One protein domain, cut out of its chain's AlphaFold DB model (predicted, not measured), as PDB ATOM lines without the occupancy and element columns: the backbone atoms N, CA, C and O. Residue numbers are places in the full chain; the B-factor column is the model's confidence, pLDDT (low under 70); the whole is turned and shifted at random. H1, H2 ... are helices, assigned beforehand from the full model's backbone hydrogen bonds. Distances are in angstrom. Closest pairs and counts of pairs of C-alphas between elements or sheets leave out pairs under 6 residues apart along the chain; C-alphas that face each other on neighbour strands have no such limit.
ATOM      1  N   HIS A   2     135.170 124.542  98.488       79.00
ATOM      2  CA  HIS A   2     135.809 123.514  99.291       79.00
ATOM      3  C   HIS A   2     137.343 123.601  99.149       79.00
ATOM      4  O   HIS A   2     137.835 123.671  98.018       79.00
ATOM      5  N   PRO A   3     138.117 123.612 100.251       76.44
ATOM      6  CA  PRO A   3     139.552 123.908 100.215       76.44
ATOM      7  C   PRO A   3     140.405 122.822  99.541       76.44
ATOM      8  O   PRO A   3     141.486 123.133  99.045       76.44
ATOM      9  N   THR A   4     139.930 121.572  99.505       79.81
ATOM     10  CA  THR A   4     140.706 120.427  98.987       79.81
ATOM     11  C   THR A   4     140.279 119.992  97.588       79.81
ATOM     12  O   THR A   4     141.129 119.680  96.764       79.81
ATOM     13  N   THR A   5     138.977 119.996  97.299       77.31
ATOM     14  CA  THR A   5     138.434 119.570  95.993       77.31
ATOM     15  C   THR A   5     138.288 120.748  95.030       77.31
ATOM     16  O   THR A   5     138.326 120.582  93.816       77.31
ATOM     17  N   GLY A   6     138.166 121.972  95.558       75.25
ATOM     18  CA  GLY A   6     137.923 123.176  94.770       75.25
ATOM     19  C   GLY A   6     136.474 123.334  94.297       75.25
ATOM     20  O   GLY A   6     136.167 124.336  93.657       75.25
ATOM     21  N   ALA A   7     135.574 122.403  94.637       76.38
ATOM     22  CA  ALA A   7     134.156 122.470  94.292       76.38
ATOM     23  C   ALA A   7     133.420 123.594  95.046       76.38
ATOM     24  O   ALA A   7     133.690 123.875  96.220       76.38
ATOM     25  N   ALA A   8     132.444 124.238  94.406       77.00
ATOM     26  CA  ALA A   8     131.424 124.988  95.134       77.00
ATOM     27  C   ALA A   8     130.519 124.013  95.913       77.00
ATOM     28  O   ALA A   8     130.079 123.006  95.366       77.00
ATOM     29  N   GLN A   9     130.230 124.320  97.181       76.56
ATOM     30  CA  GLN A   9     129.385 123.511  98.068       76.56
ATOM     31  C   GLN A   9     128.411 124.417  98.828       76.56
ATOM     32  O   GLN A   9     128.768 125.545  99.175       76.56
ATOM     33  N   LEU A  10     127.198 123.918  99.079       68.75
ATOM     34  CA  LEU A  10     126.291 124.471 100.082       68.75
ATOM     35  C   LEU A  10     126.613 123.777 101.404       68.75
ATOM     36  O   LEU A  10     126.566 122.552 101.471       68.75
ATOM     37  N   VAL A  11     126.980 124.556 102.415       72.06
ATOM     38  CA  VAL A  11     127.310 124.055 103.750       72.06
ATOM     39  C   VAL A  11     126.289 124.640 104.709       72.06
ATOM     40  O   VAL A  11     126.073 125.852 104.712       72.06
ATOM     41  N   GLU A  12     125.636 123.785 105.488       71.94
ATOM     42  CA  GLU A  12     124.759 124.240 106.557       71.94
ATOM     43  C   GLU A  12     125.623 124.825 107.684       71.94
ATOM     44  O   GLU A  12     126.461 124.132 108.262       71.94
ATOM     45  N   VAL A  13     125.449 126.122 107.956       66.69
ATOM     46  CA  VAL A  13     126.174 126.843 109.011       66.69
ATOM     47  C   VAL A  13     125.272 126.926 110.234       66.69
ATOM     48  O   VAL A  13     124.206 127.541 110.188       66.69
ATOM     49  N   ARG A  14     125.697 126.317 111.343       62.41
ATOM     50  CA  ARG A  14     124.988 126.385 112.628       62.41
ATOM     51  C   ARG A  14     125.401 127.652 113.379       62.41
ATOM     52  O   ARG A  14     126.588 127.896 113.583       62.41
ATOM     53  N   GLU A  15     124.434 128.448 113.826       43.50
ATOM     54  CA  GLU A  15     124.703 129.611 114.676       43.50
ATOM     55  C   GLU A  15     125.070 129.129 116.092       43.50
ATOM     56  O   GLU A  15     124.259 128.533 116.802       43.50
ATOM     57  N   ARG A  16     126.331 129.320 116.495       48.78
ATOM     58  CA  ARG A  16     126.845 128.864 117.792       48.78
ATOM     59  C   ARG A  16     126.659 129.975 118.829       48.78
ATOM     60  O   ARG A  16     127.449 130.914 118.875       48.78
ATOM     61  N   VAL A  17     125.634 129.876 119.675       40.19
ATOM     62  CA  VAL A  17     125.548 130.709 120.887       40.19
ATOM     63  C   VAL A  17     126.473 130.093 121.937       40.19
ATOM     64  O   VAL A  17     126.126 129.111 122.589       40.19
ATOM     65  N   GLU A  18     127.685 130.631 122.079       40.62
ATOM     66  CA  GLU A  18     128.573 130.276 123.190       40.62
ATOM     67  C   GLU A  18     128.108 131.007 124.459       40.62
ATOM     68  O   GLU A  18     128.480 132.152 124.716       40.62
ATOM     69  N   GLU A  19     127.272 130.351 125.269       40.38
ATOM     70  CA  GLU A  19     127.051 130.794 126.646       40.38
ATOM     71  C   GLU A  19     128.357 130.637 127.438       40.38
ATOM     72  O   GLU A  19     128.875 129.535 127.631       40.38
ATOM     73  N   ILE A  20     128.899 131.762 127.909       38.19
ATOM     74  CA  ILE A  20     130.046 131.798 128.817       38.19
ATOM     75  C   ILE A  20     129.622 131.125 130.131       38.19
ATOM     76  O   ILE A  20     128.948 131.725 130.969       38.19
ATOM     77  N   LEU A  21     130.010 129.862 130.309       42.81
ATOM     78  CA  LEU A  21     129.727 129.089 131.516       42.81
ATOM     79  C   LEU A  21     130.488 129.666 132.719       42.81
ATOM     80  O   LEU A  21     131.705 129.528 132.841       42.81
ATOM     81  N   THR A  33     126.465 106.562 129.253       43.47
ATOM     82  CA  THR A  33     126.196 105.906 127.973       43.47
ATOM     83  C   THR A  33     127.487 105.215 127.531       43.47
ATOM     84  O   THR A  33     128.540 105.851 127.470       43.47
ATOM     85  N   GLN A  34     127.436 103.902 127.282       48.31
ATOM     86  CA  GLN A  34     128.560 103.176 126.688       48.31
ATOM     87  C   GLN A  34     128.967 103.894 125.396       48.31
ATOM     88  O   GLN A  34     128.158 103.996 124.478       48.31
ATOM     89  N   GLN A  35     130.192 104.427 125.344       56.66
ATOM     90  CA  GLN A  35     130.717 105.072 124.141       56.66
ATOM     91  C   GLN A  35     130.818 104.019 123.035       56.66
ATOM     92  O   GLN A  35     131.643 103.106 123.114       56.66
ATOM     93  N   LYS A  36     129.942 104.129 122.033       67.06
ATOM     94  CA  LYS A  36     130.013 103.329 120.812       67.06
ATOM     95  C   LYS A  36     131.308 103.661 120.056       67.06
ATOM     96  O   LYS A  36     131.822 104.776 120.182       67.06
ATOM     97  N   PRO A  37     131.880 102.698 119.312       76.56
ATOM     98  CA  PRO A  37     133.090 102.941 118.541       76.56
ATOM     99  C   PRO A  37     132.830 104.004 117.468       76.56
ATOM    100  O   PRO A  37     131.829 103.953 116.755       76.56
ATOM    101  N   LYS A  38     133.751 104.960 117.347       85.06
ATOM    102  CA  LYS A  38     133.678 106.024 116.341       85.06
ATOM    103  C   LYS A  38     134.031 105.458 114.971       85.06
ATOM    104  O   LYS A  38     135.097 104.866 114.794       85.06
ATOM    105  N   LEU A  39     133.163 105.672 113.986       81.19
ATOM    106  CA  LEU A  39     133.272 105.030 112.669       81.19
ATOM    107  C   LEU A  39     134.486 105.510 111.861       81.19
ATOM    108  O   LEU A  39     135.071 104.744 111.087       81.19
ATOM    109  N   PHE A  40     134.900 106.761 112.072       83.75
ATOM    110  CA  PHE A  40     135.922 107.424 111.258       83.75
ATOM    111  C   PHE A  40     137.226 107.730 112.003       83.75
ATOM    112  O   PHE A  40     138.079 108.437 111.473       83.75
ATOM    113  N   GLU A  41     137.430 107.175 113.202       80.00
ATOM    114  CA  GLU A  41     138.626 107.425 114.031       80.00
ATOM    115  C   GLU A  41     139.942 107.035 113.332       80.00
ATOM    116  O   GLU A  41     140.983 107.652 113.551       80.00
ATOM    117  N   LYS A  42     139.876 106.047 112.432       79.81
ATOM    118  CA  LYS A  42     140.994 105.564 111.608       79.81
ATOM    119  C   LYS A  42     141.355 106.465 110.418       79.81
ATOM    120  O   LYS A  42     142.398 106.233 109.811       79.81
ATOM    121  N   TYR A  43     140.520 107.447 110.067       83.00
ATOM    122  CA  TYR A  43     140.762 108.346 108.937       83.00
ATOM    123  C   TYR A  43     141.269 109.702 109.423       83.00
ATOM    124  O   TYR A  43     140.737 110.314 110.358       83.00
ATOM    125  N   ASP A  44     142.321 110.198 108.778       85.06
ATOM    126  CA  ASP A  44     142.843 111.516 109.103       85.06
ATOM    127  C   ASP A  44     141.930 112.634 108.551       85.06
ATOM    128  O   ASP A  44     141.037 112.422 107.729       85.06
ATOM    129  N   GLY A  45     142.115 113.862 109.048       81.12
ATOM    130  CA  GLY A  45     141.278 114.987 108.610       81.12
ATOM    131  C   GLY A  45     141.496 115.370 107.142       81.12
ATOM    132  O   GLY A  45     140.584 115.890 106.512       81.12
ATOM    133  N   ALA A  46     142.681 115.097 106.588       82.56
ATOM    134  CA  ALA A  46     143.004 115.410 105.201       82.56
ATOM    135  C   ALA A  46     142.320 114.435 104.231       82.56
ATOM    136  O   ALA A  46     141.861 114.855 103.173       82.56
ATOM    137  N   GLN A  47     142.194 113.165 104.615       81.50
ATOM    138  CA  GLN A  47     141.466 112.125 103.897       81.50
ATOM    139  C   GLN A  47     139.972 112.438 103.849       81.50
ATOM    140  O   GLN A  47     139.382 112.405 102.777       81.50
ATOM    141  N   LEU A  48     139.368 112.814 104.980       84.62
ATOM    142  CA  LEU A  48     137.946 113.182 105.022       84.62
ATOM    143  C   LEU A  48     137.655 114.438 104.184       84.62
ATOM    144  O   LEU A  48     136.693 114.456 103.421       84.62
ATOM    145  N   LEU A  49     138.531 115.449 104.234       86.06
ATOM    146  CA  LEU A  49     138.462 116.598 103.325       86.06
ATOM    147  C   LEU A  49     138.611 116.177 101.853       86.06
ATOM    148  O   LEU A  49     137.950 116.731 100.980       86.06
ATOM    149  N   ALA A  50     139.482 115.217 101.543       82.88
ATOM    150  CA  ALA A  50     139.664 114.752 100.170       82.88
ATOM    151  C   ALA A  50     138.388 114.107  99.602       82.88
ATOM    152  O   ALA A  50     138.154 114.224  98.405       82.88
ATOM    153  N   TYR A  51     137.532 113.531 100.451       80.75
ATOM    154  CA  TYR A  51     136.200 113.030 100.088       80.75
ATOM    155  C   TYR A  51     135.104 114.111 100.039       80.75
ATOM    156  O   TYR A  51     133.931 113.793  99.883       80.75
ATOM    157  N   GLY A  52     135.463 115.393 100.167       78.00
ATOM    158  CA  GLY A  52     134.525 116.511 100.042       78.00
ATOM    159  C   GLY A  52     133.791 116.891 101.330       78.00
ATOM    160  O   GLY A  52     132.884 117.720 101.273       78.00
ATOM    161  N   VAL A  53     134.166 116.331 102.490       86.56
ATOM    162  CA  VAL A  53     133.589 116.721 103.789       86.56
ATOM    163  C   VAL A  53     133.924 118.186 104.089       86.56
ATOM    164  O   VAL A  53     135.106 118.511 104.163       86.56
ATOM    165  N   PRO A  54     132.939 119.070 104.341       85.62
ATOM    166  CA  PRO A  54     133.207 120.457 104.697       85.62
ATOM    167  C   PRO A  54     134.063 120.578 105.958       85.62
ATOM    168  O   PRO A  54     133.842 119.880 106.948       85.62
ATOM    169  N   GLN A  55     135.000 121.527 105.957       86.25
ATOM    170  CA  GLN A  55     135.919 121.745 107.078       86.25
ATOM    171  C   GLN A  55     135.197 121.964 108.418       86.25
ATOM    172  O   GLN A  55     135.669 121.498 109.454       86.25
ATOM    173  N   GLU A  56     134.053 122.646 108.390       82.88
ATOM    174  CA  GLU A  56     133.231 122.964 109.565       82.88
ATOM    175  C   GLU A  56     132.596 121.721 110.207       82.88
ATOM    176  O   GLU A  56     132.383 121.705 111.413       82.88
ATOM    177  N   TRP A  57     132.384 120.659 109.425       85.12
ATOM    178  CA  TRP A  57     131.722 119.423 109.853       85.12
ATOM    179  C   TRP A  57     132.702 118.284 110.177       85.12
ATOM    180  O   TRP A  57     132.296 117.212 110.625       85.12
ATOM    181  N   LEU A  58     134.015 118.491 109.999       86.31
ATOM    182  CA  LEU A  58     135.036 117.461 110.248       86.31
ATOM    183  C   LEU A  58     135.045 116.943 111.689       86.31
ATOM    184  O   LEU A  58     135.344 115.770 111.919       86.31
ATOM    185  N   ALA A  59     134.788 117.816 112.665       84.12
ATOM    186  CA  ALA A  59     134.787 117.436 114.073       84.12
ATOM    187  C   ALA A  59     133.616 116.494 114.390       84.12
ATOM    188  O   ALA A  59     133.820 115.480 115.058       84.12
ATOM    189  N   ASP A  60     132.436 116.795 113.847       84.00
ATOM    190  CA  ASP A  60     131.224 115.993 114.014       84.00
ATOM    191  C   ASP A  60     131.344 114.653 113.280       84.00
ATOM    192  O   ASP A  60     131.081 113.605 113.866       84.00
ATOM    193  N   VAL A  61     131.878 114.653 112.053       85.31
ATOM    194  CA  VAL A  61     132.178 113.421 111.301       85.31
ATOM    195  C   VAL A  61     133.143 112.525 112.078       85.31
ATOM    196  O   VAL A  61     132.940 111.320 112.161       85.31
ATOM    197  N   LYS A  62     134.183 113.084 112.708       85.19
ATOM    198  CA  LYS A  62     135.111 112.294 113.537       85.19
ATOM    199  C   LYS A  62     134.495 111.783 114.837       85.19
ATOM    200  O   LYS A  62     135.018 110.828 115.411       85.19
ATOM    201  N   ALA A  63     133.447 112.433 115.328       85.38
ATOM    202  CA  ALA A  63     132.721 112.018 116.519       85.38
ATOM    203  C   ALA A  63     131.578 111.033 116.213       85.38
ATOM    204  O   ALA A  63     131.094 110.409 117.153       85.38
ATOM    205  N   ALA A  64     131.197 110.880 114.940       84.12
ATOM    206  CA  ALA A  64     130.072 110.060 114.513       84.12
ATOM    207  C   ALA A  64     130.262 108.562 114.813       84.12
ATOM    208  O   ALA A  64     131.329 107.966 114.605       84.12
ATOM    209  N   ASP A  65     129.170 107.963 115.268       79.69
ATOM    210  CA  ASP A  65     128.978 106.539 115.523       79.69
ATOM    211  C   ASP A  65     127.845 105.982 114.636       79.69
ATOM    212  O   ASP A  65     127.298 106.684 113.782       79.69
ATOM    213  N   GLU A  66     127.511 104.702 114.803       69.88
ATOM    214  CA  GLU A  66     126.482 104.019 113.999       69.88
ATOM    215  C   GLU A  66     125.088 104.656 114.096       69.88
ATOM    216  O   GLU A  66     124.323 104.565 113.136       69.88
ATOM    217  N   ASP A  67     124.764 105.317 115.210       67.56
ATOM    218  CA  ASP A  67     123.436 105.904 115.416       67.56
ATOM    219  C   ASP A  67     123.346 107.321 114.835       67.56
ATOM    220  O   ASP A  67     122.292 107.729 114.352       67.56
ATOM    221  N   SER A  68     124.449 108.074 114.877       75.31
ATOM    222  CA  SER A  68     124.508 109.484 114.464       75.31
ATOM    223  C   SER A  68     124.885 109.694 112.996       75.31
ATOM    224  O   SER A  68     124.661 110.781 112.465       75.31
ATOM    225  N   LEU A  69     125.430 108.682 112.308       69.62
ATOM    226  CA  LEU A  69     125.886 108.813 110.920       69.62
ATOM    227  C   LEU A  69     124.764 109.180 109.938       69.62
ATOM    228  O   LEU A  69     124.982 110.015 109.065       69.62
ATOM    229  N   LEU A  70     123.587 108.559 110.052       63.25
ATOM    230  CA  LEU A  70     122.482 108.810 109.117       63.25
ATOM    231  C   LEU A  70     121.923 110.227 109.273       63.25
ATOM    232  O   LEU A  70     121.716 110.909 108.279       63.25
ATOM    233  N   GLU A  71     121.769 110.688 110.514       72.25
ATOM    234  CA  GLU A  71     121.348 112.062 110.806       72.25
ATOM    235  C   GLU A  71     122.406 113.070 110.339       72.25
ATOM    236  O   GLU A  71     122.093 114.089 109.735       72.25
ATOM    237  N   LEU A  72     123.688 112.763 110.545       75.31
ATOM    238  CA  LEU A  72     124.789 113.601 110.084       75.31
ATOM    239  C   LEU A  72     124.880 113.664 108.546       75.31
ATOM    240  O   LEU A  72     125.212 114.717 108.005       75.31
ATOM    241  N   ALA A  73     124.561 112.578 107.840       70.69
ATOM    242  CA  ALA A  73     124.554 112.528 106.379       70.69
ATOM    243  C   ALA A  73     123.519 113.483 105.752       70.69
ATOM    244  O   ALA A  73     123.808 114.062 104.705       70.69
ATOM    245  N   ASP A  74     122.377 113.711 106.412       74.94
ATOM    246  CA  ASP A  74     121.325 114.627 105.941       74.94
ATOM    247  C   ASP A  74     121.775 116.100 105.913       74.94
ATOM    248  O   ASP A  74     121.232 116.909 105.158       74.94
ATOM    249  N   HIS A  75     122.796 116.447 106.700       77.69
ATOM    250  CA  HIS A  75     123.332 117.808 106.805       77.69
ATOM    251  C   HIS A  75     124.582 118.058 105.946       77.69
ATOM    252  O   HIS A  75     125.088 119.183 105.876       77.69
ATOM    253  N   LEU A  76     125.114 117.020 105.298       78.69
ATOM    254  CA  LEU A  76     126.332 117.109 104.499       78.69
ATOM    255  C   LEU A  76     126.030 117.265 103.002       78.69
ATOM    256  O   LEU A  76     124.991 116.822 102.510       78.69
ATOM    257  N   PRO A  77     126.966 117.831 102.217       75.94
ATOM    258  CA  PRO A  77     126.919 117.700 100.768       75.94
ATOM    259  C   PRO A  77     126.831 116.218 100.377       75.94
ATOM    260  O   PRO A  77     127.643 115.410 100.820       75.94
ATOM    261  N   GLY A  78     125.845 115.858  99.554       69.00
ATOM    262  CA  GLY A  78     125.574 114.464  99.162       69.00
ATOM    263  C   GLY A  78     126.777 113.622  98.692       69.00
ATOM    264  O   GLY A  78     126.787 112.431  98.950       69.00
ATOM    265  N   GLU A  79     127.819 114.205  98.086       71.44
ATOM    266  CA  GLU A  79     129.058 113.493  97.711       71.44
ATOM    267  C   GLU A  79     129.863 113.077  98.946       71.44
ATOM    268  O   GLU A  79     130.374 111.962  99.021       71.44
ATOM    269  N   ALA A  80     129.914 113.954  99.951       79.50
ATOM    270  CA  ALA A  80     130.552 113.676 101.226       79.50
ATOM    271  C   ALA A  80     129.723 112.672 102.037       79.50
ATOM    272  O   ALA A  80     130.286 111.770 102.649       79.50
ATOM    273  N   ALA A  81     128.393 112.793 102.010       75.56
ATOM    274  CA  ALA A  81     127.488 111.849 102.660       75.56
ATOM    275  C   ALA A  81     127.619 110.433 102.067       75.56
ATOM    276  O   ALA A  81     127.828 109.474 102.809       75.56
ATOM    277  N   GLU A  82     127.576 110.301 100.737       69.19
ATOM    278  CA  GLU A  82     127.760 109.022 100.037       69.19
ATOM    279  C   GLU A  82     129.132 108.402 100.343       69.19
ATOM    280  O   GLU A  82     129.208 107.224 100.700       69.19
ATOM    281  N   ALA A  83     130.207 109.199 100.300       75.56
ATOM    282  CA  ALA A  83     131.551 108.725 100.625       75.56
ATOM    283  C   ALA A  83     131.669 108.241 102.084       75.56
ATOM    284  O   ALA A  83     132.289 107.212 102.353       75.56
ATOM    285  N   LEU A  84     131.056 108.942 103.043       76.12
ATOM    286  CA  LEU A  84     131.071 108.536 104.452       76.12
ATOM    287  C   LEU A  84     130.260 107.259 104.705       76.12
ATOM    288  O   LEU A  84     130.712 106.398 105.462       76.12
ATOM    289  N   LEU A  85     129.108 107.096 104.049       71.50
ATOM    290  CA  LEU A  85     128.298 105.875 104.129       71.50
ATOM    291  C   LEU A  85     129.038 104.663 103.539       71.50
ATOM    292  O   LEU A  85     129.003 103.566 104.107       71.50
ATOM    293  N   GLU A  86     129.771 104.852 102.442       67.00
ATOM    294  CA  GLU A  86     130.612 103.803 101.858       67.00
ATOM    295  C   GLU A  86     131.791 103.430 102.779       67.00
ATOM    296  O   GLU A  86     132.042 102.248 103.026       67.00
ATOM    297  N   LEU A  87     132.479 104.415 103.367       78.62
ATOM    298  CA  LEU A  87     133.564 104.172 104.332       78.62
ATOM    299  C   LEU A  87     133.080 103.452 105.600       78.62
ATOM    300  O   LEU A  87     133.817 102.628 106.153       78.62
ATOM    301  N   ALA A  88     131.865 103.763 106.063       73.00
ATOM    302  CA  ALA A  88     131.251 103.149 107.240       73.00
ATOM    303  C   ALA A  88     130.841 101.688 107.002       73.00
ATOM    304  O   ALA A  88     130.923 100.868 107.914       73.00
ATOM    305  N   THR A  89     130.478 101.333 105.768       69.75
ATOM    306  CA  THR A  89     130.131  99.956 105.373       69.75
ATOM    307  C   THR A  89     131.349  99.114 104.956       69.75
ATOM    308  O   THR A  89     131.203  97.950 104.584       69.75
ATOM    309  N   GLY A  90     132.566  99.666 105.075       67.06
ATOM    310  CA  GLY A  90     133.831  98.980 104.786       67.06
ATOM    311  C   GLY A  90     134.302  99.081 103.332       67.06
ATOM    312  O   GLY A  90     135.277  98.418 102.974       67.06
ATOM    313  N   GLY A  91     133.637  99.897 102.510       67.25
ATOM    314  CA  GLY A  91     134.044 100.217 101.144       67.25
ATOM    315  C   GLY A  91     135.176 101.248 101.077       67.25
ATOM    316  O   GLY A  91     135.719 101.696 102.089       67.25
ATOM    317  N   THR A  92     135.581 101.605  99.860       75.81
ATOM    318  CA  THR A  92     136.609 102.625  99.606       75.81
ATOM    319  C   THR A  92     136.115 103.523  98.472       75.81
ATOM    320  O   THR A  92     136.296 103.153  97.308       75.81
ATOM    321  N   PRO A  93     135.494 104.673  98.792       73.75
ATOM    322  CA  PRO A  93     134.907 105.551  97.791       73.75
ATOM    323  C   PRO A  93     135.961 106.103  96.836       73.75
ATOM    324  O   PRO A  93     137.126 106.316  97.195       73.75
ATOM    325  N   ALA A  94     135.541 106.361  95.600       72.56
ATOM    326  CA  ALA A  94     136.371 107.055  94.629       72.56
ATOM    327  C   ALA A  94     136.610 108.502  95.084       72.56
ATOM    328  O   ALA A  94     135.684 109.199  95.495       72.56
ATOM    329  N   LEU A  95     137.859 108.963  94.999       71.06
ATOM    330  CA  LEU A  95     138.189 110.351  95.306       71.06
ATOM    331  C   LEU A  95     137.604 111.286  94.230       71.06
ATOM    332  O   LEU A  95     137.808 111.017  93.041       71.06
ATOM    333  N   PRO A  96     136.940 112.387  94.625       67.12
ATOM    334  CA  PRO A  96     136.525 113.447  93.714       67.12
ATOM    335  C   PRO A  96     137.676 113.984  92.851       67.12
ATOM    336  O   PRO A  96     138.826 114.068  93.296       67.12
ATOM    337  N   GLU A  97     137.369 114.399  91.619       71.31
ATOM    338  CA  GLU A  97     138.346 115.057  90.746       71.31
ATOM    339  C   GLU A  97     138.732 116.431  91.300       71.31
ATOM    340  O   GLU A  97     137.926 117.347  91.313       71.31
ATOM    341  N   VAL A  98     139.987 116.623  91.708       74.94
ATOM    342  CA  VAL A  98     140.443 117.924  92.222       74.94
ATOM    343  C   VAL A  98     140.495 118.961  91.094       74.94
ATOM    344  O   VAL A  98     141.218 118.784  90.109       74.94
ATOM    345  N   ALA A  99     139.785 120.083  91.255       71.38
ATOM    346  CA  ALA A  99     139.818 121.177  90.286       71.38
ATOM    347  C   ALA A  99     141.234 121.765  90.127       71.38
ATOM    348  O   ALA A  99     141.958 122.003  91.098       71.38
ATOM    349  N   ALA A 100     141.626 122.056  88.883       74.50
ATOM    350  CA  ALA A 100     142.896 122.718  88.593       74.50
ATOM    351  C   ALA A 100     142.959 124.115  89.249       74.50
ATOM    352  O   ALA A 100     141.960 124.830  89.319       74.50
ATOM    353  N   LYS A 101     144.147 124.542  89.704       65.69
ATOM    354  CA  LYS A 101     144.334 125.868  90.324       65.69
ATOM    355  C   LYS A 101     143.889 126.983  89.366       65.69
ATOM    356  O   LYS A 101     144.491 127.156  88.311       65.69
ATOM    357  N   GLY A 102     142.874 127.751  89.768       62.72
ATOM    358  CA  GLY A 102     142.288 128.838  88.972       62.72
ATOM    359  C   GLY A 102     141.093 128.436  88.096       62.72
ATOM    360  O   GLY A 102     140.571 129.293  87.389       62.72
ATOM    361  N   ALA A 103     140.655 127.173  88.134       69.12
ATOM    362  CA  ALA A 103     139.398 126.752  87.519       69.12
ATOM    363  C   ALA A 103     138.193 127.344  88.269       69.12
ATOM    364  O   ALA A 103     138.251 127.567  89.479       69.12
ATOM    365  N   ASP A 104     137.103 127.590  87.541       72.62
ATOM    366  CA  ASP A 104     135.840 128.055  88.113       72.62
ATOM    367  C   ASP A 104     135.263 126.979  89.062       72.62
ATOM    368  O   ASP A 104     134.955 125.874  88.600       72.62
ATOM    369  N   PRO A 105     135.086 127.272  90.367       73.94
ATOM    370  CA  PRO A 105     134.550 126.321  91.347       73.94
ATOM    371  C   PRO A 105     133.173 125.751  90.990       73.94
ATOM    372  O   PRO A 105     132.824 124.664  91.452       73.94
ATOM    373  N   PHE A 106     132.385 126.466  90.180       63.53
ATOM    374  CA  PHE A 106     131.065 126.028  89.727       63.53
ATOM    375  C   PHE A 106     131.114 125.063  88.530       63.53
ATOM    376  O   PHE A 106     130.102 124.443  88.206       63.53
ATOM    377  N   GLN A 107     132.272 124.903  87.877       64.31
ATOM    378  CA  GLN A 107     132.459 123.949  86.776       64.31
ATOM    379  C   GLN A 107     132.914 122.554  87.230       64.31
ATOM    380  O   GLN A 107     132.985 121.643  86.410       64.31
ATOM    381  N   HIS A 108     133.203 122.370  88.518       66.31
ATOM    382  CA  HIS A 108     133.547 121.065  89.085       66.31
ATOM    383  C   HIS A 108     132.362 120.082  88.959       66.31
ATOM    384  O   HIS A 108     131.242 120.502  89.245       66.31
ATOM    385  N   PRO A 109     132.557 118.789  88.617       61.88
ATOM    386  CA  PRO A 109     131.464 117.810  88.490       61.88
ATOM    387  C   PRO A 109     130.508 117.775  89.698       61.88
ATOM    388  O   PRO A 109     129.305 117.967  89.538       61.88
ATOM    389  N   ASP A 110     131.045 117.666  90.918       64.00
ATOM    390  CA  ASP A 110     130.251 117.714  92.161       64.00
ATOM    391  C   ASP A 110     129.523 119.051  92.382       64.00
ATOM    392  O   ASP A 110     128.422 119.086  92.939       64.00
ATOM    393  N   ALA A 111     130.107 120.162  91.918       61.84
ATOM    394  CA  ALA A 111     129.450 121.462  91.960       61.84
ATOM    395  C   ALA A 111     128.330 121.536  90.920       61.84
ATOM    396  O   ALA A 111     127.259 122.026  91.248       61.84
ATOM    397  N   GLN A 112     128.510 120.990  89.715       58.69
ATOM    398  CA  GLN A 112     127.491 120.949  88.658       58.69
ATOM    399  C   GLN A 112     126.278 120.073  89.015       58.69
ATOM    400  O   GLN A 112     125.180 120.301  88.504       58.69
ATOM    401  N   CYS A 113     126.437 119.119  89.938       52.50
ATOM    402  CA  CYS A 113     125.311 118.388  90.529       52.50
ATOM    403  C   CYS A 113     124.351 119.304  91.324       52.50
ATOM    404  O   CYS A 113     123.174 118.968  91.466       52.50
ATOM    405  N   ARG A 114     124.819 120.459  91.833       55.59
ATOM    406  CA  ARG A 114     124.061 121.347  92.747       55.59
ATOM    407  C   ARG A 114     123.880 122.770  92.242       55.59
ATOM    408  O   ARG A 114     122.809 123.349  92.385       55.59
ATOM    409  N   PHE A 115     124.922 123.328  91.655       47.38
ATOM    410  CA  PHE A 115     124.975 124.661  91.094       47.38
ATOM    411  C   PHE A 115     124.885 124.563  89.577       47.38
ATOM    412  O   PHE A 115     125.722 123.950  88.919       47.38
ATOM    413  N   ARG A 116     123.861 125.194  89.006       50.66
ATOM    414  CA  ARG A 116     123.698 125.298  87.556       50.66
ATOM    415  C   ARG A 116     124.071 126.706  87.125       50.66
ATOM    416  O   ARG A 116     123.279 127.627  87.290       50.66
ATOM    417  N   VAL A 117     125.261 126.874  86.557       47.81
ATOM    418  CA  VAL A 117     125.596 128.096  85.815       47.81
ATOM    419  C   VAL A 117     125.036 127.925  84.407       47.81
ATOM    420  O   VAL A 117     125.707 127.424  83.511       47.81
ATOM    421  N   MET A 118     123.760 128.260  84.233       49.03
ATOM    422  CA  MET A 118     123.160 128.398  82.910       49.03
ATOM    423  C   MET A 118     123.229 129.874  82.528       49.03
ATOM    424  O   MET A 118     122.506 130.700  83.083       49.03
TER     425      MET A 118
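Overview. This is residues 2 to 21 and 33 to 118 of the 476 residues of the protein "DNA helicase" of Bordetella pertussis 2356847 (UniProt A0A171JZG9). The domain has little regular structure: H1 to H4 cluster, loops and small H5 lie at one end, and residues 15 to 21 stick out. The 106 printed residues include five named helices, H1 to H5; the class is all helix. The whole is compact, with a radius of gyration of the C-alphas of 15.0 A and spans of 49 by 39 by 21 A.

Along the chain. H4, residues 78 to 88, runs 15.0 A from (125.574, 114.464, 99.162) to (131.251, 103.149, 107.240). H3 is residues 69 to 74, H2 55 to 63, H1 45 to 50 and H5 109 to 112.

Arrangement. H4 and H3 form a hairpin; their closest C-alphas, Ala 81 and Ala 73, are 4.8 A apart. H2 touches H1, closest C-alphas Gln 55 and Leu 49, 6.9 A. Every O i to N i+4 pair is within hydrogen-bond range in H1, H3 and H4, 3 of 5 in H2.

Size, cuts and confidence. Residues 22 to 32 are cut out, a gap of 23.7 A between C-alphas 21 and 33. The link H4 to H5 is long. pLDDT is under 70 in 41 residues.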